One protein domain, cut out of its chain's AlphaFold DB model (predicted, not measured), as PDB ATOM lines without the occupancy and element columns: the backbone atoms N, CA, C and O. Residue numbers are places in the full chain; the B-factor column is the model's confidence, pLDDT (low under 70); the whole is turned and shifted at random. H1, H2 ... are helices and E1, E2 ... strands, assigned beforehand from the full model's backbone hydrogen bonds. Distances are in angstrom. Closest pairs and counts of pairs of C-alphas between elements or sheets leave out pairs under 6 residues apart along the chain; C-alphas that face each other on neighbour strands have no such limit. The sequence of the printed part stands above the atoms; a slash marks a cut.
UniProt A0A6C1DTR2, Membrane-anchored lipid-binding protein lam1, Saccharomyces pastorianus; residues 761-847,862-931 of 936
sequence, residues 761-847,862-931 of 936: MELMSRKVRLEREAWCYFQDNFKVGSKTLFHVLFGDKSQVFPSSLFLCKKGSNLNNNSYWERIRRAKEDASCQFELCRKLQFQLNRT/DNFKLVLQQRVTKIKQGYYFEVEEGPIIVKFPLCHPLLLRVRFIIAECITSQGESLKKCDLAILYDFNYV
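What this domain is: This is residues 761 to 847 and 862 to 931 of the 936 residues of the protein "Membrane-anchored lipid-binding protein lam1" of Saccharomyces pastorianus (UniProt A0A6C1DTR2). One long, twisted sheet of seven strands makes the core, with helix H1 packed on one face and the shorter helix H2 on the opposite face, three layers in all. A long stretch with no named element, residues 795 to 820, leads from H2 to the edge strand E2 and pairs briefly with E3 on the way. The printed part has 157 residues, with two named helices and seven named strands in the order H1 E1 H2 E2 E3 E4 E5 E6 E7; the sheet is antiparallel, in the order E1 E7 E6 E5 E4 E3 E2, and the class is mixed. The whole is compact, with a radius of gyration of the C-alphas of 16.4 A, yet elongated, spanning 54 by 32 by 31 A.

Where its parts are: Begin with the longest strand, E7, residues 916 to 930: find C-alpha 916 at (470.163, 324.572, 453.963) and follow it over 39.2 A to C-alpha 930 at (456.257, 320.928, 417.487), with a bend of 72 degrees at residue 919. Beside it look for E1, residues 776 to 782, and E6, residues 898 to 910, 36.6 A long. Farther across come E5, residues 880 to 890, 29.9 A; E4, residues 865 to 876, 33.2 A; E3, residues 835 to 843, 25.9 A; and E2, residues 821 to 823. H1, residues 761 to 773, starts at C-alpha 761, (463.643, 315.905, 449.440), and runs 18.7 A; H2 is residues 786 to 794, 11.5 A.

How they stand to each other: From edge to edge the strands' lines turn by 124 degrees. E4 E5 E6 E7 form a meander, each strand the antiparallel neighbour of the one before: look for N 905 and O 923 at 2.8 A between E6 and E7, N 883 and O 904 at 2.9 A between E5 and E6, and N 882 and O 874 at 2.9 A between E4 and E5. At the edges, the neighbours E1 and E7 have N 778 and O 924 within hydrogen-bond range at 2.9 A, and the hairpin E2 and E3 has N 821 and O 837 within that range at 2.8 A; between the neighbours E3 and E4, look for N 868 and O 840 at 2.8 A. H1 is on the sheet at a height of 8.9 A, over E7 and E6; its closest C-alphas to E7 are those of Glu 771 and Leu 925, 6.8 A. It runs only just slantwise to the strands, at 30.2 degrees to E7 on the local plane. H2, on the opposite face at a height of 8.0 A, lies over E6 and runs along the strands; the C-alphas of Ser 786 and Glu 908 are its closest to E6, 5.8 A. In H1 and H2 every O i to N i+4 pair is within hydrogen-bond range.

The domain as a whole: The C-alphas of Asp 862 and Gln 913 are the two farthest apart, 55.3 A. Residues 848 to 861 are not printed, and C-alphas 847 and 862 are 13.9 A apart across this cut. The links H2 to E2 and E2 to E3 are long. The mean pLDDT of the printed part is 74.0, and 54 residues are under 70, among them 824 to 833 and 886 to 898.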
ATOM      1  N   MET A 761     463.054 317.067 450.130       76.25
ATOM      2  CA  MET A 761     463.643 315.905 449.440       76.25
ATOM      3  C   MET A 761     462.813 315.431 448.235       76.25
ATOM      4  O   MET A 761     463.379 315.054 447.204       76.25
ATOM      5  N   GLU A 762     461.481 315.481 448.327       82.19
ATOM      6  CA  GLU A 762     460.578 315.176 447.206       82.19
ATOM      7  C   GLU A 762     460.731 316.206 446.082       82.19
ATOM      8  O   GLU A 762     460.797 315.840 444.906       82.19
ATOM      9  N   LEU A 763     460.880 317.486 446.438       82.50
ATOM     10  CA  LEU A 763     461.108 318.573 445.482       82.50
ATOM     11  C   LEU A 763     462.463 318.446 444.765       82.50
ATOM     12  O   LEU A 763     462.541 318.681 443.559       82.50
ATOM     13  N   MET A 764     463.512 317.985 445.455       80.56
ATOM     14  CA  MET A 764     464.805 317.691 444.817       80.56
ATOM     15  C   MET A 764     464.723 316.503 443.859       80.56
ATOM     16  O   MET A 764     465.272 316.545 442.760       80.56
ATOM     17  N   SER A 765     463.989 315.456 444.234       82.12
ATOM     18  CA  SER A 765     463.766 314.300 443.360       82.12
ATOM     19  C   SER A 765     462.946 314.685 442.122       82.12
ATOM     20  O   SER A 765     463.219 314.217 441.015       82.12
ATOM     21  N   ARG A 766     461.980 315.600 442.283       84.06
ATOM     22  CA  ARG A 766     461.221 316.199 441.180       84.06
ATOM     23  C   ARG A 766     462.114 317.024 440.256       84.06
ATOM     24  O   ARG A 766     461.981 316.876 439.046       84.06
ATOM     25  N   LYS A 767     463.030 317.835 440.796       84.44
ATOM     26  CA  LYS A 767     464.023 318.574 439.999       84.44
ATOM     27  C   LYS A 767     464.805 317.630 439.082       84.44
ATOM     28  O   LYS A 767     464.785 317.823 437.874       84.44
ATOM     29  N   VAL A 768     465.388 316.565 439.638       83.56
ATOM     30  CA  VAL A 768     466.169 315.580 438.865       83.56
ATOM     31  C   VAL A 768     465.320 314.879 437.801       83.56
ATOM     32  O   VAL A 768     465.811 314.557 436.721       83.56
ATOM     33  N   ARG A 769     464.032 314.631 438.073       85.44
ATOM     34  CA  ARG A 769     463.113 314.074 437.071       85.44
ATOM     35  C   ARG A 769     462.870 315.051 435.919       85.44
ATOM     36  O   ARG A 769     462.978 314.648 434.768       85.44
ATOM     37  N   LEU A 770     462.585 316.314 436.226       83.00
ATOM     38  CA  LEU A 770     462.328 317.344 435.217       83.00
ATOM     39  C   LEU A 770     463.572 317.636 434.364       83.00
ATOM     40  O   LEU A 770     463.446 317.825 433.162       83.00
ATOM     41  N   GLU A 771     464.770 317.586 434.947       83.25
ATOM     42  CA  GLU A 771     466.036 317.689 434.202       83.25
ATOM     43  C   GLU A 771     466.217 316.565 433.171       83.25
ATOM     44  O   GLU A 771     466.823 316.785 432.127       83.25
ATOM     45  N   ARG A 772     465.682 315.363 433.436       80.81
ATOM     46  CA  ARG A 772     465.718 314.236 432.485       80.81
ATOM     47  C   ARG A 772     464.658 314.336 431.391       80.81
ATOM     48  O   ARG A 772     464.862 313.782 430.318       80.81
ATOM     49  N   GLU A 773     463.522 314.961 431.692       80.50
ATOM     50  CA  GLU A 773     462.414 315.149 430.748       80.50
ATOM     51  C   GLU A 773     462.649 316.345 429.813       80.50
ATOM     52  O   GLU A 773     462.102 316.369 428.712       80.50
ATOM     53  N   ALA A 774     463.478 317.307 430.230       78.62
ATOM     54  CA  ALA A 774     463.774 318.505 429.462       78.62
ATOM     55  C   ALA A 774     464.579 318.206 428.193       78.62
ATOM     56  O   ALA A 774     465.545 317.442 428.206       78.62
ATOM     57  N   TRP A 775     464.240 318.889 427.096       76.00
ATOM     58  CA  TRP A 775     464.988 318.767 425.840       76.00
ATOM     59  C   TRP A 775     466.404 319.340 425.974       76.00
ATOM     60  O   TRP A 775     467.378 318.797 425.452       76.00
ATOM     61  N   CYS A 776     466.515 320.470 426.669       81.06
ATOM     62  CA  CYS A 776     467.770 321.128 426.992       81.06
ATOM     63  C   CYS A 776     467.641 321.766 428.372       81.06
ATOM     64  O   CYS A 776     466.607 322.364 428.674       81.06
ATOM     65  N   TYR A 777     468.685 321.685 429.195       83.06
ATOM     66  CA  TYR A 777     468.733 322.428 430.444       83.06
ATOM     67  C   TYR A 777     470.075 323.117 430.670       83.06
ATOM     68  O   TYR A 777     471.124 322.654 430.227       83.06
ATOM     69  N   PHE A 778     470.020 324.243 431.374       83.69
ATOM     70  CA  PHE A 778     471.171 324.991 431.858       83.69
ATOM     71  C   PHE A 778     471.152 324.995 433.383       83.69
ATOM     72  O   PHE A 778     470.095 325.217 433.966       83.69
ATOM     73  N   GLN A 779     472.299 324.782 434.022       85.75
ATOM     74  CA  GLN A 779     472.410 324.722 435.476       85.75
ATOM     75  C   GLN A 779     473.605 325.545 435.955       85.75
ATOM     76  O   GLN A 779     474.702 325.402 435.413       85.75
ATOM     77  N   ASP A 780     473.407 326.382 436.975       85.19
ATOM     78  CA  ASP A 780     474.487 327.149 437.603       85.19
ATOM     79  C   ASP A 780     474.263 327.343 439.112       85.19
ATOM     80  O   ASP A 780     473.132 327.380 439.603       85.19
ATOM     81  N   ASN A 781     475.363 327.475 439.855       86.12
ATOM     82  CA  ASN A 781     475.381 327.522 441.314       86.12
ATOM     83  C   ASN A 781     475.694 328.929 441.833       86.12
ATOM     84  O   ASN A 781     476.769 329.482 441.599       86.12
ATOM     85  N   PHE A 782     474.808 329.466 442.669       84.19
ATOM     86  CA  PHE A 782     474.934 330.793 443.260       84.19
ATOM     87  C   PHE A 782     475.129 330.721 444.780       84.19
ATOM     88  O   PHE A 782     474.463 329.980 445.503       84.19
ATOM     89  N   LYS A 783     476.042 331.547 445.308       84.44
ATOM     90  CA  LYS A 783     476.315 331.672 446.757       84.44
ATOM     91  C   LYS A 783     475.312 332.603 447.458       84.44
ATOM     92  O   LYS A 783     475.712 333.483 448.216       84.44
ATOM     93  N   VAL A 784     474.025 332.453 447.165       84.88
ATOM     94  CA  VAL A 784     472.927 333.212 447.784       84.88
ATOM     95  C   VAL A 784     471.789 332.261 448.155       84.88
ATOM     96  O   VAL A 784     471.712 331.148 447.647       84.88
ATOM     97  N   GLY A 785     470.889 332.691 449.042       82.62
ATOM     98  CA  GLY A 785     469.679 331.921 449.338       82.62
ATOM     99  C   GLY A 785     468.722 331.877 448.142       82.62
ATOM    100  O   GLY A 785     468.656 332.821 447.349       82.62
ATOM    101  N   SER A 786     467.926 330.814 448.045       84.00
ATOM    102  CA  SER A 786     466.889 330.619 447.020       84.00
ATOM    103  C   SER A 786     465.907 331.784 446.961       84.00
ATOM    104  O   SER A 786     465.617 332.293 445.884       84.00
ATOM    105  N   LYS A 787     465.461 332.272 448.125       84.81
ATOM    106  CA  LYS A 787     464.559 333.425 448.227       84.81
ATOM    107  C   LYS A 787     465.198 334.697 447.666       84.81
ATOM    108  O   LYS A 787     464.535 335.471 446.980       84.81
ATOM    109  N   THR A 788     466.486 334.916 447.937       84.31
ATOM    110  CA  THR A 788     467.225 336.074 447.418       84.31
ATOM    111  C   THR A 788     467.353 335.990 445.902       84.31
ATOM    112  O   THR A 788     467.037 336.965 445.226       84.31
ATOM    113  N   LEU A 789     467.742 334.831 445.362       86.19
ATOM    114  CA  LEU A 789     467.848 334.644 443.913       86.19
ATOM    115  C   LEU A 789     466.486 334.785 443.220       86.19
ATOM    116  O   LEU A 789     466.389 335.445 442.189       86.19
ATOM    117  N   PHE A 790     465.424 334.247 443.827       87.00
ATOM    118  CA  PHE A 790     464.060 334.394 443.333       87.00
ATOM    119  C   PHE A 790     463.639 335.865 443.261       87.00
ATOM    120  O   PHE A 790     463.110 336.284 442.241       87.00
ATOM    121  N   HIS A 791     463.910 336.682 444.282       85.12
ATOM    122  CA  HIS A 791     463.596 338.116 444.223       85.12
ATOM    123  C   HIS A 791     464.459 338.881 443.210       85.12
ATOM    124  O   HIS A 791     463.956 339.804 442.570       85.12
ATOM    125  N   VAL A 792     465.732 338.505 443.044       85.19
ATOM    126  CA  VAL A 792     466.624 339.119 442.045       85.19
ATOM    127  C   VAL A 792     466.152 338.820 440.624       85.19
ATOM    128  O   VAL A 792     466.205 339.712 439.786       85.19
ATOM    129  N   LEU A 793     465.661 337.612 440.343       82.56
ATOM    130  CA  LEU A 793     465.122 337.255 439.030       82.56
ATOM    131  C   LEU A 793     463.662 337.710 438.893       82.56
ATOM    132  O   LEU A 793     463.337 338.566 438.090       82.56
ATOM    133  N   PHE A 794     462.755 337.226 439.725       83.50
ATOM    134  CA  PHE A 794     461.313 337.354 439.508       83.50
ATOM    135  C   PHE A 794     460.631 338.475 440.305       83.50
ATOM    136  O   PHE A 794     459.410 338.626 440.228       83.50
ATOM    137  N   GLY A 795     461.383 339.291 441.049       80.06
ATOM    138  CA  GLY A 795     460.827 340.422 441.796       80.06
ATOM    139  C   GLY A 795     460.202 341.498 440.900       80.06
ATOM    140  O   GLY A 795     460.634 341.703 439.766       80.06
ATOM    141  N   ASP A 796     459.219 342.229 441.429       76.06
ATOM    142  CA  ASP A 796     458.453 343.250 440.685       76.06
ATOM    143  C   ASP A 796     459.330 344.377 440.119       76.06
ATOM    144  O   ASP A 796     459.016 344.961 439.088       76.06
ATOM    145  N   LYS A 797     460.459 344.668 440.778       73.56
ATOM    146  CA  LYS A 797     461.446 345.676 440.353       73.56
ATOM    147  C   LYS A 797     462.705 345.072 439.719       73.56
ATOM    148  O   LYS A 797     463.706 345.774 439.581       73.56
ATOM    149  N   SER A 798     462.704 343.780 439.381       74.19
ATOM    150  CA  SER A 798     463.878 343.155 438.769       74.19
ATOM    151  C   SER A 798     464.110 343.678 437.352       74.19
ATOM    152  O   SER A 798     463.265 343.534 436.471       74.19
ATOM    153  N   GLN A 799     465.301 344.232 437.123       65.00
ATOM    154  CA  GLN A 799     465.790 344.595 435.788       65.00
ATOM    155  C   GLN A 799     466.558 343.451 435.109       65.00
ATOM    156  O   GLN A 799     466.793 343.500 433.905       65.00
ATOM    157  N   VAL A 800     466.940 342.415 435.865       66.56
ATOM    158  CA  VAL A 800     467.730 341.268 435.373       66.56
ATOM    159  C   VAL A 800     466.865 340.330 434.527       66.56
ATOM    160  O   VAL A 800     467.346 339.685 433.596       66.56
ATOM    161  N   PHE A 801     465.569 340.282 434.812       66.00
ATOM    162  CA  PHE A 801     464.663 339.320 434.206       66.00
ATOM    163  C   PHE A 801     464.159 339.653 432.796       66.00
ATOM    164  O   PHE A 801     464.174 338.762 431.946       66.00
ATOM    165  N   PRO A 802     463.820 340.911 432.448       60.00
ATOM    166  CA  PRO A 802     463.560 341.264 431.050       60.00
ATOM    167  C   PRO A 802     464.723 340.889 430.114       60.00
ATOM    168  O   PRO A 802     464.518 340.602 428.939       60.00
ATOM    169  N   SER A 803     465.956 340.848 430.630       56.97
ATOM    170  CA  SER A 803     467.135 340.399 429.880       56.97
ATOM    171  C   SER A 803     467.363 338.882 429.834       56.97
ATOM    172  O   SER A 803     468.202 338.454 429.039       56.97
ATOM    173  N   SER A 804     466.657 338.080 430.643       58.94
ATOM    174  CA  SER A 804     466.773 336.610 430.670       58.94
ATOM    175  C   SER A 804     465.724 335.890 429.823       58.94
ATOM    176  O   SER A 804     465.839 334.684 429.617       58.94
ATOM    177  N   LEU A 805     464.715 336.602 429.316       68.19
ATOM    178  CA  LEU A 805     463.685 336.013 428.472       68.19
ATOM    179  C   LEU A 805     464.245 335.717 427.070       68.19
ATOM    180  O   LEU A 805     464.761 336.608 426.394       68.19
ATOM    181  N   PHE A 806     464.132 334.456 426.637       62.81
ATOM    182  CA  PHE A 806     464.848 333.870 425.488       62.81
ATOM    183  C   PHE A 806     464.697 334.647 424.163       62.81
ATOM    184  O   PHE A 806     465.609 334.645 423.340       62.81
ATOM    185  N   LEU A 807     463.580 335.359 423.970       67.00
ATOM    186  CA  LEU A 807     463.267 336.114 422.748       67.00
ATOM    187  C   LEU A 807     463.142 337.629 422.961       67.00
ATOM    188  O   LEU A 807     462.741 338.343 422.044       67.00
ATOM    189  N   CYS A 808     463.460 338.140 424.149       70.62
ATOM    190  CA  CYS A 808     463.274 339.551 424.470       70.62
ATOM    191  C   CYS A 808     464.435 340.422 423.969       70.62
ATOM    192  O   CYS A 808     465.615 340.091 424.123       70.62
ATOM    193  N   LYS A 809     464.115 341.590 423.398       71.25
ATOM    194  CA  LYS A 809     465.094 342.632 423.074       71.25
ATOM    195  C   LYS A 809     465.601 343.258 424.371       71.25
ATOM    196  O   LYS A 809     464.864 343.921 425.104       71.25
ATOM    197  N   LYS A 810     466.885 343.035 424.656       69.38
ATOM    198  CA  LYS A 810     467.558 343.561 425.850       69.38
ATOM    199  C   LYS A 810     467.514 345.097 425.836       69.38
ATOM    200  O   LYS A 810     467.856 345.705 424.827       69.38
ATOM    201  N   GLY A 811     467.090 345.703 426.948       65.81
ATOM    202  CA  GLY A 811     467.057 347.163 427.125       65.81
ATOM    203  C   GLY A 811     465.913 347.909 426.422       65.81
ATOM    204  O   GLY A 811     466.003 349.123 426.282       65.81
ATOM    205  N   SER A 812     464.856 347.225 425.961       71.12
ATOM    206  CA  SER A 812     463.683 347.902 425.386       71.12
ATOM    207  C   SER A 812     462.811 348.551 426.466       71.12
ATOM    208  O   SER A 812     462.447 347.903 427.447       71.12
ATOM    209  N   ASN A 813     462.398 349.803 426.236       68.25
ATOM    210  CA  ASN A 813     461.430 350.526 427.078       68.25
ATOM    211  C   ASN A 813     460.018 349.911 427.028       68.25
ATOM    212  O   ASN A 813     459.149 350.298 427.800       68.25
ATOM    213  N   LEU A 814     459.779 348.981 426.097       66.50
ATOM    214  CA  LEU A 814     458.504 348.284 425.927       66.50
ATOM    215  C   LEU A 814     458.385 347.030 426.799       66.50
ATOM    216  O   LEU A 814     457.328 346.402 426.809       66.50
ATOM    217  N   ASN A 815     459.457 346.654 427.502       71.94
ATOM    218  CA  ASN A 815     459.436 345.518 428.409       71.94
ATOM    219  C   ASN A 815     458.768 345.939 429.721       71.94
ATOM    220  O   ASN A 815     459.314 346.761 430.457       71.94
ATOM    221  N   ASN A 816     457.597 345.381 430.013       73.56
ATOM    222  CA  ASN A 816     456.825 345.693 431.209       73.56
ATOM    223  C   ASN A 816     456.300 344.413 431.871       73.56
ATOM    224  O   ASN A 816     455.911 343.466 431.192       73.56
ATOM    225  N   ASN A 817     456.244 344.405 433.201       75.19
ATOM    226  CA  ASN A 817     455.767 343.274 433.987       75.19
ATOM    227  C   ASN A 817     454.557 343.728 434.807       75.19
ATOM    228  O   ASN A 817     454.621 344.744 435.497       75.19
ATOM    229  N   SER A 818     453.465 342.970 434.764       78.38
ATOM    230  CA  SER A 818     452.352 343.167 435.703       78.38
ATOM    231  C   SER A 818     452.691 342.624 437.097       78.38
ATOM    232  O   SER A 818     453.657 341.872 437.278       78.38
ATOM    233  N   TYR A 819     451.900 343.029 438.090       79.19
ATOM    234  CA  TYR A 819     452.001 342.518 439.454       79.19
ATOM    235  C   TYR A 819     451.602 341.034 439.518       79.19
ATOM    236  O   TYR A 819     450.874 340.529 438.663       79.19
ATOM    237  N   TRP A 820     452.087 340.324 440.538       80.38
ATOM    238  CA  TRP A 820     451.703 338.933 440.780       80.38
ATOM    239  C   TRP A 820     450.265 338.833 441.303       80.38
ATOM    240  O   TRP A 820     449.931 339.389 442.350       80.38
ATOM    241  N   GLU A 821     449.433 338.063 440.610       80.25
ATOM    242  CA  GLU A 821     448.058 337.728 440.980       80.25
ATOM    243  C   GLU A 821     447.975 336.294 441.508       80.25
ATOM    244  O   GLU A 821     448.547 335.368 440.932       80.25
ATOM    245  N   ARG A 822     447.256 336.087 442.614       78.19
ATOM    246  CA  ARG A 822     447.036 334.752 443.186       78.19
ATOM    247  C   ARG A 822     445.864 334.078 442.477       78.19
ATOM    248  O   ARG A 822     444.732 334.533 442.602       78.19
ATOM    249  N   ILE A 823     446.125 332.964 441.802       75.62
ATOM    250  CA  ILE A 823     445.122 332.149 441.111       75.62
ATOM    251  C   ILE A 823     444.930 330.837 441.886       75.62
ATOM    252  O   ILE A 823     445.894 330.147 442.225       75.62
ATOM    253  N   ARG A 824     443.681 330.460 442.190       65.94
ATOM    254  CA  ARG A 824     443.360 329.114 442.703       65.94
ATOM    255  C   ARG A 824     443.299 328.142 441.523       65.94
ATOM    256  O   ARG A 824     442.558 328.394 440.577       65.94
ATOM    257  N   ARG A 825     444.066 327.046 441.559       57.84
ATOM    258  CA  ARG A 825     444.121 326.094 440.437       57.84
ATOM    259  C   ARG A 825     442.936 325.122 440.415       57.84
ATOM    260  O   ARG A 825     442.394 324.748 441.454       57.84
ATOM    261  N   ALA A 826     442.594 324.687 439.202       46.12
ATOM    262  CA  ALA A 826     441.625 323.647 438.882       46.12
ATOM    263  C   ALA A 826     442.224 322.223 439.020       46.12
ATOM    264  O   ALA A 826     443.282 321.936 438.474       46.12
ATOM    265  N   LYS A 827     441.511 321.365 439.768       46.62
ATOM    266  CA  LYS A 827     441.417 319.881 439.843       46.62
ATOM    267  C   LYS A 827     442.593 318.899 439.580       46.62
ATOM    268  O   LYS A 827     442.404 317.751 439.967       46.62
ATOM    269  N   GLU A 828     443.752 319.238 439.008       48.41
ATOM    270  CA  GLU A 828     444.703 318.201 438.519       48.41
ATOM    271  C   GLU A 828     445.919 317.867 439.416       48.41
ATOM    272  O   GLU A 828     446.399 316.741 439.349       48.41
ATOM    273  N   ASP A 829     446.378 318.749 440.316       56.06
ATOM    274  CA  ASP A 829     447.494 318.466 441.251       56.06
ATOM    275  C   ASP A 829     447.060 318.701 442.713       56.06
ATOM    276  O   ASP A 829     446.894 319.838 443.150       56.06
ATOM    277  N   ALA A 830     446.897 317.632 443.503       55.59
ATOM    278  CA  ALA A 830     446.407 317.710 444.889       55.59
ATOM    279  C   ALA A 830     447.415 318.305 445.902       55.59
ATOM    280  O   ALA A 830     447.060 318.528 447.060       55.59
ATOM    281  N   SER A 831     448.671 318.545 445.500       60.03
ATOM    282  CA  SER A 831     449.756 318.987 446.391       60.03
ATOM    283  C   SER A 831     450.008 320.501 446.414       60.03
ATOM    284  O   SER A 831     450.791 320.960 447.253       60.03
ATOM    285  N   CYS A 832     449.350 321.274 445.538       63.69
ATOM    286  CA  CYS A 832     449.519 322.725 445.417       63.69
ATOM    287  C   CYS A 832     448.231 323.487 445.779       63.69
ATOM    288  O   CYS A 832     447.167 323.234 445.221       63.69
ATOM    289  N   GLN A 833     448.323 324.431 446.718       66.00
ATOM    290  CA  GLN A 833     447.175 325.170 447.256       66.00
ATOM    291  C   GLN A 833     446.777 326.388 446.398       66.00
ATOM    292  O   GLN A 833     445.606 326.769 446.370       66.00
ATOM    293  N   PHE A 834     447.737 327.035 445.728       75.19
ATOM    294  CA  PHE A 834     447.521 328.198 444.855       75.19
ATOM    295  C   PHE A 834     448.721 328.435 443.927       75.19
ATOM    296  O   PHE A 834     449.847 328.093 444.274       75.19
ATOM    297  N   GLU A 835     448.505 329.088 442.787       81.88
ATOM    298  CA  GLU A 835     449.569 329.540 441.881       81.88
ATOM    299  C   GLU A 835     449.642 331.070 441.877       81.88
ATOM    300  O   GLU A 835     448.640 331.752 442.099       81.88
ATOM    301  N   LEU A 836     450.830 331.625 441.635       82.94
ATOM    302  CA  LEU A 836     450.982 333.055 441.356       82.94
ATOM    303  C   LEU A 836     451.161 333.242 439.857       82.94
ATOM    304  O   LEU A 836     451.947 332.531 439.243       82.94
ATOM    305  N   CYS A 837     450.467 334.202 439.268       83.75
ATOM    306  CA  CYS A 837     450.501 334.469 437.841       83.75
ATOM    307  C   CYS A 837     450.771 335.946 437.578       83.75
ATOM    308  O   CYS A 837     450.230 336.804 438.262       83.75
ATOM    309  N   ARG A 838     451.563 336.248 436.552       82.56
ATOM    310  CA  ARG A 838     451.674 337.597 435.999       82.56
ATOM    311  C   ARG A 838     451.758 337.558 434.481       82.56
ATOM    312  O   ARG A 838     452.248 336.593 433.895       82.56
ATOM    313  N   LYS A 839     451.307 338.633 433.846       82.62
ATOM    314  CA  LYS A 839     451.513 338.917 432.423       82.62
ATOM    315  C   LYS A 839     452.795 339.730 432.230       82.62
ATOM    316  O   LYS A 839     453.029 340.715 432.935       82.62
ATOM    317  N   LEU A 840     453.608 339.312 431.275       77.00
ATOM    318  CA  LEU A 840     454.849 339.940 430.848       77.00
ATOM    319  C   LEU A 840     454.651 340.465 429.436       77.00
ATOM    320  O   LEU A 840     454.220 339.719 428.565       77.00
ATOM    321  N   GLN A 841     454.987 341.721 429.204       76.50
ATOM    322  CA  GLN A 841     455.000 342.322 427.882       76.50
ATOM    323  C   GLN A 841     456.448 342.565 427.485       76.50
ATOM    324  O   GLN A 841     457.198 343.164 428.251       76.50
ATOM    325  N   PHE A 842     456.856 342.108 426.305       74.69
ATOM    326  CA  PHE A 842     458.208 342.354 425.814       74.69
ATOM    327  C   PHE A 842     458.262 342.507 424.295       74.69
ATOM    328  O   PHE A 842     457.401 342.019 423.559       74.69
ATOM    329  N   GLN A 843     459.300 343.195 423.824       74.75
ATOM    330  CA  GLN A 843     459.583 343.331 422.396       74.75
ATOM    331  C   GLN A 843     460.435 342.155 421.913       74.75
ATOM    332  O   GLN A 843     461.460 341.841 422.523       74.75
ATOM    333  N   LEU A 844     460.052 341.533 420.796       70.06
ATOM    334  CA  LEU A 844     460.819 340.432 420.210       70.06
ATOM    335  C   LEU A 844     462.181 340.925 419.685       70.06
ATOM    336  O   LEU A 844     462.256 341.873 418.899       70.06
ATOM    337  N   ASN A 845     463.268 340.257 420.068       65.12
ATOM    338  CA  ASN A 845     464.583 340.475 419.478       65.12
ATOM    339  C   ASN A 845     464.669 339.765 418.124       65.12
ATOM    340  O   ASN A 845     464.979 338.576 418.045       65.12
ATOM    341  N   ARG A 846     464.402 340.494 417.040       61.59
ATOM    342  CA  ARG A 846     464.750 340.043 415.691       61.59
ATOM    343  C   ARG A 846     466.270 340.082 415.560       61.59
ATOM    344  O   ARG A 846     466.837 341.128 415.265       61.59
ATOM    345  N   THR A 847     466.953 338.961 415.793       52.06
ATOM    346  CA  THR A 847     468.368 338.844 415.415       52.06
ATOM    347  C   THR A 847     468.467 339.080 413.910       52.06
ATOM    348  O   THR A 847     467.957 338.287 413.119       52.06
ATOM    349  N   ASP A 862     457.331 349.375 414.052       43.00
ATOM    350  CA  ASP A 862     458.526 348.576 414.375       43.00
ATOM    351  C   ASP A 862     458.511 347.906 415.781       43.00
ATOM    352  O   ASP A 862     459.544 347.563 416.366       43.00
ATOM    353  N   ASN A 863     457.330 347.680 416.362       52.06
ATOM    354  CA  ASN A 863     457.137 347.273 417.750       52.06
ATOM    355  C   ASN A 863     456.163 346.088 417.880       52.06
ATOM    356  O   ASN A 863     455.094 346.222 418.474       52.06
ATOM    357  N   PHE A 864     456.544 344.903 417.390       55.62
ATOM    358  CA  PHE A 864     455.859 343.659 417.768       55.62
ATOM    359  C   PHE A 864     455.987 343.440 419.288       55.62
ATOM    360  O   PHE A 864     457.051 343.060 419.789       55.62
ATOM    361  N   LYS A 865     454.900 343.719 420.012       64.69
ATOM    362  CA  LYS A 865     454.726 343.471 421.448       64.69
ATOM    363  C   LYS A 865     454.141 342.071 421.621       64.69
ATOM    364  O   LYS A 865     453.060 341.804 421.111       64.69
ATOM    365  N   LEU A 866     454.838 341.192 422.334       67.44
ATOM    366  CA  LEU A 866     454.302 339.893 422.739       67.44
ATOM    367  C   LEU A 866     453.945 339.928 424.219       67.44
ATOM    368  O   LEU A 866     454.696 340.479 425.028       67.44
ATOM    369  N   VAL A 867     452.803 339.330 424.556       73.19
ATOM    370  CA  VAL A 867     452.361 339.136 425.938       73.19
ATOM    371  C   VAL A 867     452.521 337.660 426.295       73.19
ATOM    372  O   VAL A 867     452.030 336.783 425.592       73.19
ATOM    373  N   LEU A 868     453.229 337.387 427.386       76.25
ATOM    374  CA  LEU A 868     453.502 336.055 427.912       76.25
ATOM    375  C   LEU A 868     452.982 335.942 429.341       76.25
ATOM    376  O   LEU A 868     453.164 336.847 430.149       76.25
ATOM    377  N   GLN A 869     452.392 334.802 429.679       81.94
ATOM    378  CA  GLN A 869     452.025 334.490 431.052       81.94
ATOM    379  C   GLN A 869     453.169 333.750 431.753       81.94
ATOM    380  O   GLN A 869     453.684 332.753 431.242       81.94
ATOM    381  N   GLN A 870     453.545 334.232 432.935       83.00
ATOM    382  CA  GLN A 870     454.499 333.578 433.824       83.00
ATOM    383  C   GLN A 870     453.785 333.128 435.093       83.00
ATOM    384  O   GLN A 870     453.032 333.897 435.695       83.00
ATOM    385  N   ARG A 871     454.020 331.879 435.499       85.81
ATOM    386  CA  ARG A 871     453.340 331.244 436.630       85.81
ATOM    387  C   ARG A 871     454.352 330.672 437.611       85.81
ATOM    388  O   ARG A 871     455.217 329.905 437.213       85.81
ATOM    389  N   VAL A 872     454.232 330.996 438.895       85.88
ATOM    390  CA  VAL A 872     454.946 330.294 439.968       85.88
ATOM    391  C   VAL A 872     454.081 329.122 440.405       85.88
ATOM    392  O   VAL A 872     453.011 329.318 440.988       85.88
ATOM    393  N   THR A 873     454.531 327.914 440.087       83.94
ATOM    394  CA  THR A 873     453.772 326.677 440.301       83.94
ATOM    395  C   THR A 873     454.028 326.107 441.692       83.94
ATOM    396  O   THR A 873     453.087 325.672 442.353       83.94
ATOM    397  N   LYS A 874     455.274 326.155 442.188       85.75
ATOM    398  CA  LYS A 874     455.660 325.620 443.506       85.75
ATOM    399  C   LYS A 874     456.597 326.552 444.273       85.75
ATOM    400  O   LYS A 874     457.543 327.101 443.717       85.75
ATOM    401  N   ILE A 875     456.342 326.698 445.568       84.50
ATOM    402  CA  ILE A 875     456.995 327.607 446.505       84.50
ATOM    403  C   ILE A 875     457.135 326.895 447.851       84.50
ATOM    404  O   ILE A 875     456.155 326.710 448.579       84.50
ATOM    405  N   LYS A 876     458.379 326.578 448.208       84.00
ATOM    406  CA  LYS A 876     458.792 326.180 449.554       84.00
ATOM    407  C   LYS A 876     459.844 327.170 450.039       84.00
ATOM    408  O   LYS A 876     460.946 327.235 449.485       84.00
ATOM    409  N   GLN A 877     459.492 327.995 451.025       78.12
ATOM    410  CA  GLN A 877     460.320 329.140 451.394       78.12
ATOM    411  C   GLN A 877     461.700 328.683 451.878       78.12
ATOM    412  O   GLN A 877     461.810 327.879 452.796       78.12
ATOM    413  N   GLY A 878     462.757 329.224 451.269       73.56
ATOM    414  CA  GLY A 878     464.133 328.895 451.650       73.56
ATOM    415  C   GLY A 878     464.609 327.517 451.187       73.56
ATOM    416  O   GLY A 878     465.659 327.086 451.632       73.56
ATOM    417  N   TYR A 879     463.874 326.828 450.309       81.44
ATOM    418  CA  TYR A 879     464.301 325.528 449.783       81.44
ATOM    419  C   TYR A 879     464.082 325.380 448.277       81.44
ATOM    420  O   TYR A 879     464.970 324.866 447.600       81.44
ATOM    421  N   TYR A 880     462.929 325.802 447.742       86.00
ATOM    422  CA  TYR A 880     462.556 325.495 446.358       86.00
ATOM    423  C   TYR A 880     461.558 326.498 445.760       86.00
ATOM    424  O   TYR A 880     460.532 326.793 446.375       86.00
ATOM    425  N   PHE A 881     461.820 326.966 444.540       87.62
ATOM    426  CA  PHE A 881     460.890 327.758 443.730       87.62
ATOM    427  C   PHE A 881     460.848 327.214 442.298       87.62
ATOM    428  O   PHE A 881     461.898 327.016 441.688       87.62
ATOM    429  N   GLU A 882     459.646 327.016 441.758       88.81
ATOM    430  CA  GLU A 882     459.395 326.568 440.382       88.81
ATOM    431  C   GLU A 882     458.564 327.627 439.649       88.81
ATOM    432  O   GLU A 882     457.463 327.976 440.081       88.81
ATOM    433  N   VAL A 883     459.110 328.157 438.553       86.75
ATOM    434  CA  VAL A 883     458.473 329.178 437.715       86.75
ATOM    435  C   VAL A 883     458.376 328.658 436.287       86.75
ATOM    436  O   VAL A 883     459.387 328.318 435.683       86.75
ATOM    437  N   GLU A 884     457.170 328.606 435.739       85.44
ATOM    438  CA  GLU A 884     456.897 328.204 434.362       85.44
ATOM    439  C   GLU A 884     456.539 329.422 433.502       85.44
ATOM    440  O   GLU A 884     455.734 330.278 433.881       85.44
ATOM    441  N   GLU A 885     457.128 329.467 432.315       79.94
ATOM    442  CA  GLU A 885     456.875 330.436 431.261       79.94
ATOM    443  C   GLU A 885     456.343 329.722 430.022       79.94
ATOM    444  O   GLU A 885     456.936 328.760 429.524       79.94
ATOM    445  N   GLY A 886     455.235 330.229 429.490       69.56
ATOM    446  CA  GLY A 886     454.646 329.721 428.257       69.56
ATOM    447  C   GLY A 886     453.367 328.905 428.462       69.56
ATOM    448  O   GLY A 886     452.879 328.752 429.584       69.56
ATOM    449  N   PRO A 887     452.791 328.393 427.363       67.88
ATOM    450  CA  PRO A 887     453.442 328.197 426.066       67.88
ATOM    451  C   PRO A 887     453.593 329.456 425.195       67.88
ATOM    452  O   PRO A 887     452.645 330.217 425.035       67.88
ATOM    453  N   ILE A 888     454.761 329.630 424.569       67.00
ATOM    454  CA  ILE A 888     454.968 330.576 423.459       67.00
ATOM    455  C   ILE A 888     454.886 329.789 422.156       67.00
ATOM    456  O   ILE A 888     455.598 328.801 421.994       67.00
ATOM    457  N   ILE A 889     454.051 330.234 421.220       66.31
ATOM    458  CA  ILE A 889     453.978 329.647 419.881       66.31
ATOM    459  C   ILE A 889     454.822 330.505 418.942       66.31
ATOM    460  O   ILE A 889     454.500 331.663 418.686       66.31
ATOM    461  N   VAL A 890     455.909 329.937 418.424       61.75
ATOM    462  CA  VAL A 890     456.770 330.594 417.435       61.75
ATOM    463  C   VAL A 890     456.587 329.908 416.089       61.75
ATOM    464  O   VAL A 890     456.945 328.744 415.912       61.75
ATOM    465  N   LYS A 891     456.033 330.634 415.115       51.91
ATOM    466  CA  LYS A 891     455.925 330.161 413.732       51.91
ATOM    467  C   LYS A 891     457.156 330.603 412.949       51.91
ATOM    468  O   LYS A 891     457.300 331.780 412.624       51.91
ATOM    469  N   PHE A 892     458.033 329.655 412.633       55.91
ATOM    470  CA  PHE A 892     459.107 329.884 411.669       55.91
ATOM    471  C   PHE A 892     458.576 329.694 410.240       55.91
ATOM    472  O   PHE A 892     457.702 328.848 410.023       55.91
ATOM    473  N   PRO A 893     459.075 330.450 409.245       43.66
ATOM    474  CA  PRO A 893     458.753 330.190 407.846       43.66
ATOM    475  C   PRO A 893     459.083 328.733 407.491       43.66
ATOM    476  O   PRO A 893     460.176 328.270 407.796       43.66
ATOM    477  N   LEU A 894     458.149 328.029 406.842       43.62
ATOM    478  CA  LEU A 894     458.305 326.636 406.383       43.62
ATOM    479  C   LEU A 894     458.445 325.567 407.493       43.62
ATOM    480  O   LEU A 894     458.784 324.426 407.186       43.62
ATOM    481  N   CYS A 895     458.158 325.884 408.761       49.00
ATOM    482  CA  CYS A 895     458.119 324.898 409.851       49.00
ATOM    483  C   CYS A 895     456.763 324.892 410.565       49.00
ATOM    484  O   CYS A 895     456.070 325.913 410.622       49.00
ATOM    485  N   HIS A 896     456.394 323.747 411.152       60.06
ATOM    486  CA  HIS A 896     455.260 323.686 412.073       60.06
ATOM    487  C   HIS A 896     455.491 324.639 413.257       60.06
ATOM    488  O   HIS A 896     456.633 324.762 413.714       60.06
ATOM    489  N   PRO A 897     454.443 325.315 413.760       62.81
ATOM    490  CA  PRO A 897     454.561 326.187 414.920       62.81
ATOM    491  C   PRO A 897     455.191 325.460 416.104       62.81
ATOM    492  O   PRO A 897     454.761 324.382 416.513       62.81
ATOM    493  N   LEU A 898     456.255 326.057 416.626       66.69
ATOM    494  CA  LEU A 898     457.029 325.527 417.729       66.69
ATOM    495  C   LEU A 898     456.413 326.027 419.034       66.69
ATOM    496  O   LEU A 898     456.371 327.234 419.278       66.69
ATOM    497  N   LEU A 899     455.950 325.106 419.871       74.44
ATOM    498  CA  LEU A 899     455.562 325.373 421.246       74.44
ATOM    499  C   LEU A 899     456.822 325.388 422.111       74.44
ATOM    500  O   LEU A 899     457.467 324.356 422.296       74.44
ATOM    501  N   LEU A 900     457.153 326.551 422.653       74.19
ATOM    502  CA  LEU A 900     458.221 326.724 423.628       74.19
ATOM    503  C   LEU A 900     457.615 326.821 425.030       74.19
ATOM    504  O   LEU A 900     456.757 327.673 425.281       74.19
ATOM    505  N   ARG A 901     458.093 325.990 425.957       79.75
ATOM    506  CA  ARG A 901     457.891 326.177 427.400       79.75
ATOM    507  C   ARG A 901     459.244 326.256 428.087       79.75
ATOM    508  O   ARG A 901     460.142 325.479 427.774       79.75
ATOM    509  N   VAL A 902     459.387 327.201 429.008       84.62
ATOM    510  CA  VAL A 902     460.612 327.371 429.796       84.62
ATOM    511  C   VAL A 902     460.266 327.227 431.267       84.62
ATOM    512  O   VAL A 902     459.292 327.811 431.737       84.62
ATOM    513  N   ARG A 903     461.043 326.441 432.009       87.44
ATOM    514  CA  ARG A 903     460.865 326.261 433.454       87.44
ATOM    515  C   ARG A 903     462.131 326.655 434.190       87.44
ATOM    516  O   ARG A 903     463.208 326.168 433.876       87.44
ATOM    517  N   PHE A 904     461.991 327.501 435.198       87.44
ATOM    518  CA  PHE A 904     463.061 327.906 436.095       87.44
ATOM    519  C   PHE A 904     462.861 327.223 437.441       87.44
ATOM    520  O   PHE A 904     461.819 327.377 438.079       87.44
ATOM    521  N   ILE A 905     463.871 326.488 437.881       88.31
ATOM    522  CA  ILE A 905     463.898 325.797 439.162       88.31
ATOM    523  C   ILE A 905     465.033 326.394 439.986       88.31
ATOM    524  O   ILE A 905     466.199 326.271 439.622       88.31
ATOM    525  N   ILE A 906     464.699 327.028 441.109       88.31
ATOM    526  CA  ILE A 906     465.667 327.527 442.090       88.31
ATOM    527  C   ILE A 906     465.593 326.621 443.309       88.31
ATOM    528  O   ILE A 906     464.600 326.645 444.033       88.31
ATOM    529  N   ALA A 907     466.642 325.848 443.556       87.38
ATOM    530  CA  ALA A 907     466.684 324.863 444.630       87.38
ATOM    531  C   ALA A 907     467.896 325.109 445.542       87.38
ATOM    532  O   ALA A 907     468.991 325.346 445.046       87.38
ATOM    533  N   GLU A 908     467.744 325.089 446.868       85.00
ATOM    534  CA  GLU A 908     468.899 325.210 447.775       85.00
ATOM    535  C   GLU A 908     469.665 323.896 447.906       85.00
ATOM    536  O   GLU A 908     469.071 322.830 447.983       85.00
ATOM    537  N   CYS A 909     470.992 323.946 447.989       77.81
ATOM    538  CA  CYS A 909     471.783 322.769 448.322       77.81
ATOM    539  C   CYS A 909     471.524 322.386 449.787       77.81
ATOM    540  O   CYS A 909     471.776 323.183 450.696       77.81
ATOM    541  N   ILE A 910     471.047 321.163 450.008       71.88
ATOM    542  CA  ILE A 910     470.703 320.630 451.329       71.88
ATOM    543  C   ILE A 910     471.753 319.586 451.736       71.88
ATOM    544  O   ILE A 910     472.222 318.815 450.896       71.88
ATOM    545  N   THR A 911     472.143 319.548 453.012       63.91
ATOM    546  CA  THR A 911     472.973 318.463 453.565       63.91
ATOM    547  C   THR A 911     472.167 317.165 453.721       63.91
ATOM    548  O   THR A 911     470.937 317.172 453.702       63.91
ATOM    549  N   SER A 912     472.835 316.031 453.954       58.66
ATOM    550  CA  SER A 912     472.169 314.750 454.263       58.66
ATOM    551  C   SER A 912     471.259 314.796 455.505       58.66
ATOM    552  O   SER A 912     470.472 313.876 455.709       58.66
ATOM    553  N   GLN A 913     471.337 315.865 456.309       54.66
ATOM    554  CA  GLN A 913     470.517 316.118 457.498       54.66
ATOM    555  C   GLN A 913     469.353 317.103 457.259       54.66
ATOM    556  O   GLN A 913     468.624 317.410 458.196       54.66
ATOM    557  N   GLY A 914     469.134 317.588 456.029       57.88
ATOM    558  CA  GLY A 914     468.002 318.477 455.721       57.88
ATOM    559  C   GLY A 914     468.275 319.975 455.928       57.88
ATOM    560  O   GLY A 914     467.378 320.800 455.735       57.88
ATOM    561  N   GLU A 915     469.506 320.349 456.286       61.16
ATOM    562  CA  GLU A 915     469.881 321.741 456.546       61.16
ATOM    563  C   GLU A 915     470.307 322.467 455.262       61.16
ATOM    564  O   GLU A 915     471.079 321.942 454.453       61.16
ATOM    565  N   SER A 916     469.807 323.693 455.082       65.56
ATOM    566  CA  SER A 916     470.163 324.572 453.963       65.56
ATOM    567  C   SER A 916     471.604 325.079 454.084       65.56
ATOM    568  O   SER A 916     472.000 325.657 455.099       65.56
ATOM    569  N   LEU A 917     472.377 324.955 453.003       67.75
ATOM    570  CA  LEU A 917     473.736 325.497 452.899       67.75
ATOM    571  C   LEU A 917     473.778 326.969 452.444       67.75
ATOM    572  O   LEU A 917     474.867 327.486 452.183       67.75
ATOM    573  N   LYS A 918     472.619 327.637 452.295       69.19
ATOM    574  CA  LYS A 918     472.477 328.990 451.705       69.19
ATOM    575  C   LYS A 918     473.235 329.170 450.378       69.19
ATOM    576  O   LYS A 918     473.701 330.261 450.048       69.19
ATOM    577  N   LYS A 919     473.374 328.075 449.635       78.19
ATOM    578  CA  LYS A 919     473.819 328.027 448.243       78.19
ATOM    579  C   LYS A 919     472.633 327.524 447.445       78.19
ATOM    580  O   LYS A 919     472.009 326.554 447.869       78.19
ATOM    581  N   CYS A 920     472.313 328.178 446.343       84.06
ATOM    582  CA  CYS A 920     471.209 327.778 445.492       84.06
ATOM    583  C   CYS A 920     471.695 327.420 444.097       84.06
ATOM    584  O   CYS A 920     472.704 327.918 443.606       84.06
ATOM    585  N   ASP A 921     470.950 326.524 443.493       86.06
ATOM    586  CA  ASP A 921     471.201 325.921 442.211       86.06
ATOM    587  C   ASP A 921     470.020 326.296 441.310       86.06
ATOM    588  O   ASP A 921     468.863 325.976 441.618       86.06
ATOM    589  N   LEU A 922     470.318 327.058 440.259       87.25
ATOM    590  CA  LEU A 922     469.359 327.518 439.264       87.25
ATOM    591  C   LEU A 922     469.429 326.585 438.061       87.25
ATOM    592  O   LEU A 922     470.412 326.615 437.325       87.25
ATOM    593  N   ALA A 923     468.363 325.826 437.832       86.62
ATOM    594  CA  ALA A 923     468.172 325.049 436.617       86.62
ATOM    595  C   ALA A 923     467.125 325.726 435.717       86.62
ATOM    596  O   ALA A 923     466.031 326.060 436.170       86.62
ATOM    597  N   ILE A 924     467.455 325.932 434.445       86.62
ATOM    598  CA  ILE A 924     466.566 326.465 433.410       86.62
ATOM    599  C   ILE A 924     466.329 325.351 432.400       86.62
ATOM    600  O   ILE A 924     467.268 324.930 431.730       86.62
ATOM    601  N   LEU A 925     465.095 324.876 432.298       86.44
ATOM    602  CA  LEU A 925     464.678 323.786 431.424       86.44
ATOM    603  C   LEU A 925     463.931 324.355 430.216       86.44
ATOM    604  O   LEU A 925     463.018 325.164 430.386       86.44
ATOM    605  N   TYR A 926     464.295 323.916 429.015       82.94
ATOM    606  CA  TYR A 926     463.641 324.278 427.762       82.94
ATOM    607  C   TYR A 926     462.948 323.054 427.167       82.94
ATOM    608  O   TYR A 926     463.607 322.082 426.789       82.94
ATOM    609  N   ASP A 927     461.628 323.149 427.029       80.31
ATOM    610  CA  ASP A 927     460.788 322.142 426.394       80.31
ATOM    611  C   ASP A 927     460.311 322.664 425.037       80.31
ATOM    612  O   ASP A 927     459.579 323.658 424.947       80.31
ATOM    613  N   PHE A 928     460.734 321.978 423.977       75.94
ATOM    614  CA  PHE A 928     460.358 322.270 422.599       75.94
ATOM    615  C   PHE A 928     459.409 321.190 422.092       75.94
ATOM    616  O   PHE A 928     459.806 320.040 421.943       75.94
ATOM    617  N   ASN A 929     458.169 321.559 421.783       73.31
ATOM    618  CA  ASN A 929     457.216 320.651 421.153       73.31
ATOM    619  C   ASN A 929     456.750 321.251 419.831       73.31
ATOM    620  O   ASN A 929     456.212 322.353 419.803       73.31
ATOM    621  N   TYR A 930     456.927 320.536 418.723       66.38
ATOM    622  CA  TYR A 930     456.257 320.928 417.487       66.38
ATOM    623  C   TYR A 930     454.761 320.714 417.670       66.38
ATOM    624  O   TYR A 930     454.318 319.601 417.964       66.38
ATOM    625  N   VAL A 931     453.979 321.777 417.501       58.00
ATOM    626  CA  VAL A 931     452.536 321.625 417.400       58.00
ATOM    627  C   VAL A 931     452.288 321.013 416.033       58.00
ATOM    628  O   VAL A 931     452.418 321.682 415.006       58.00
TER     629      VAL A 931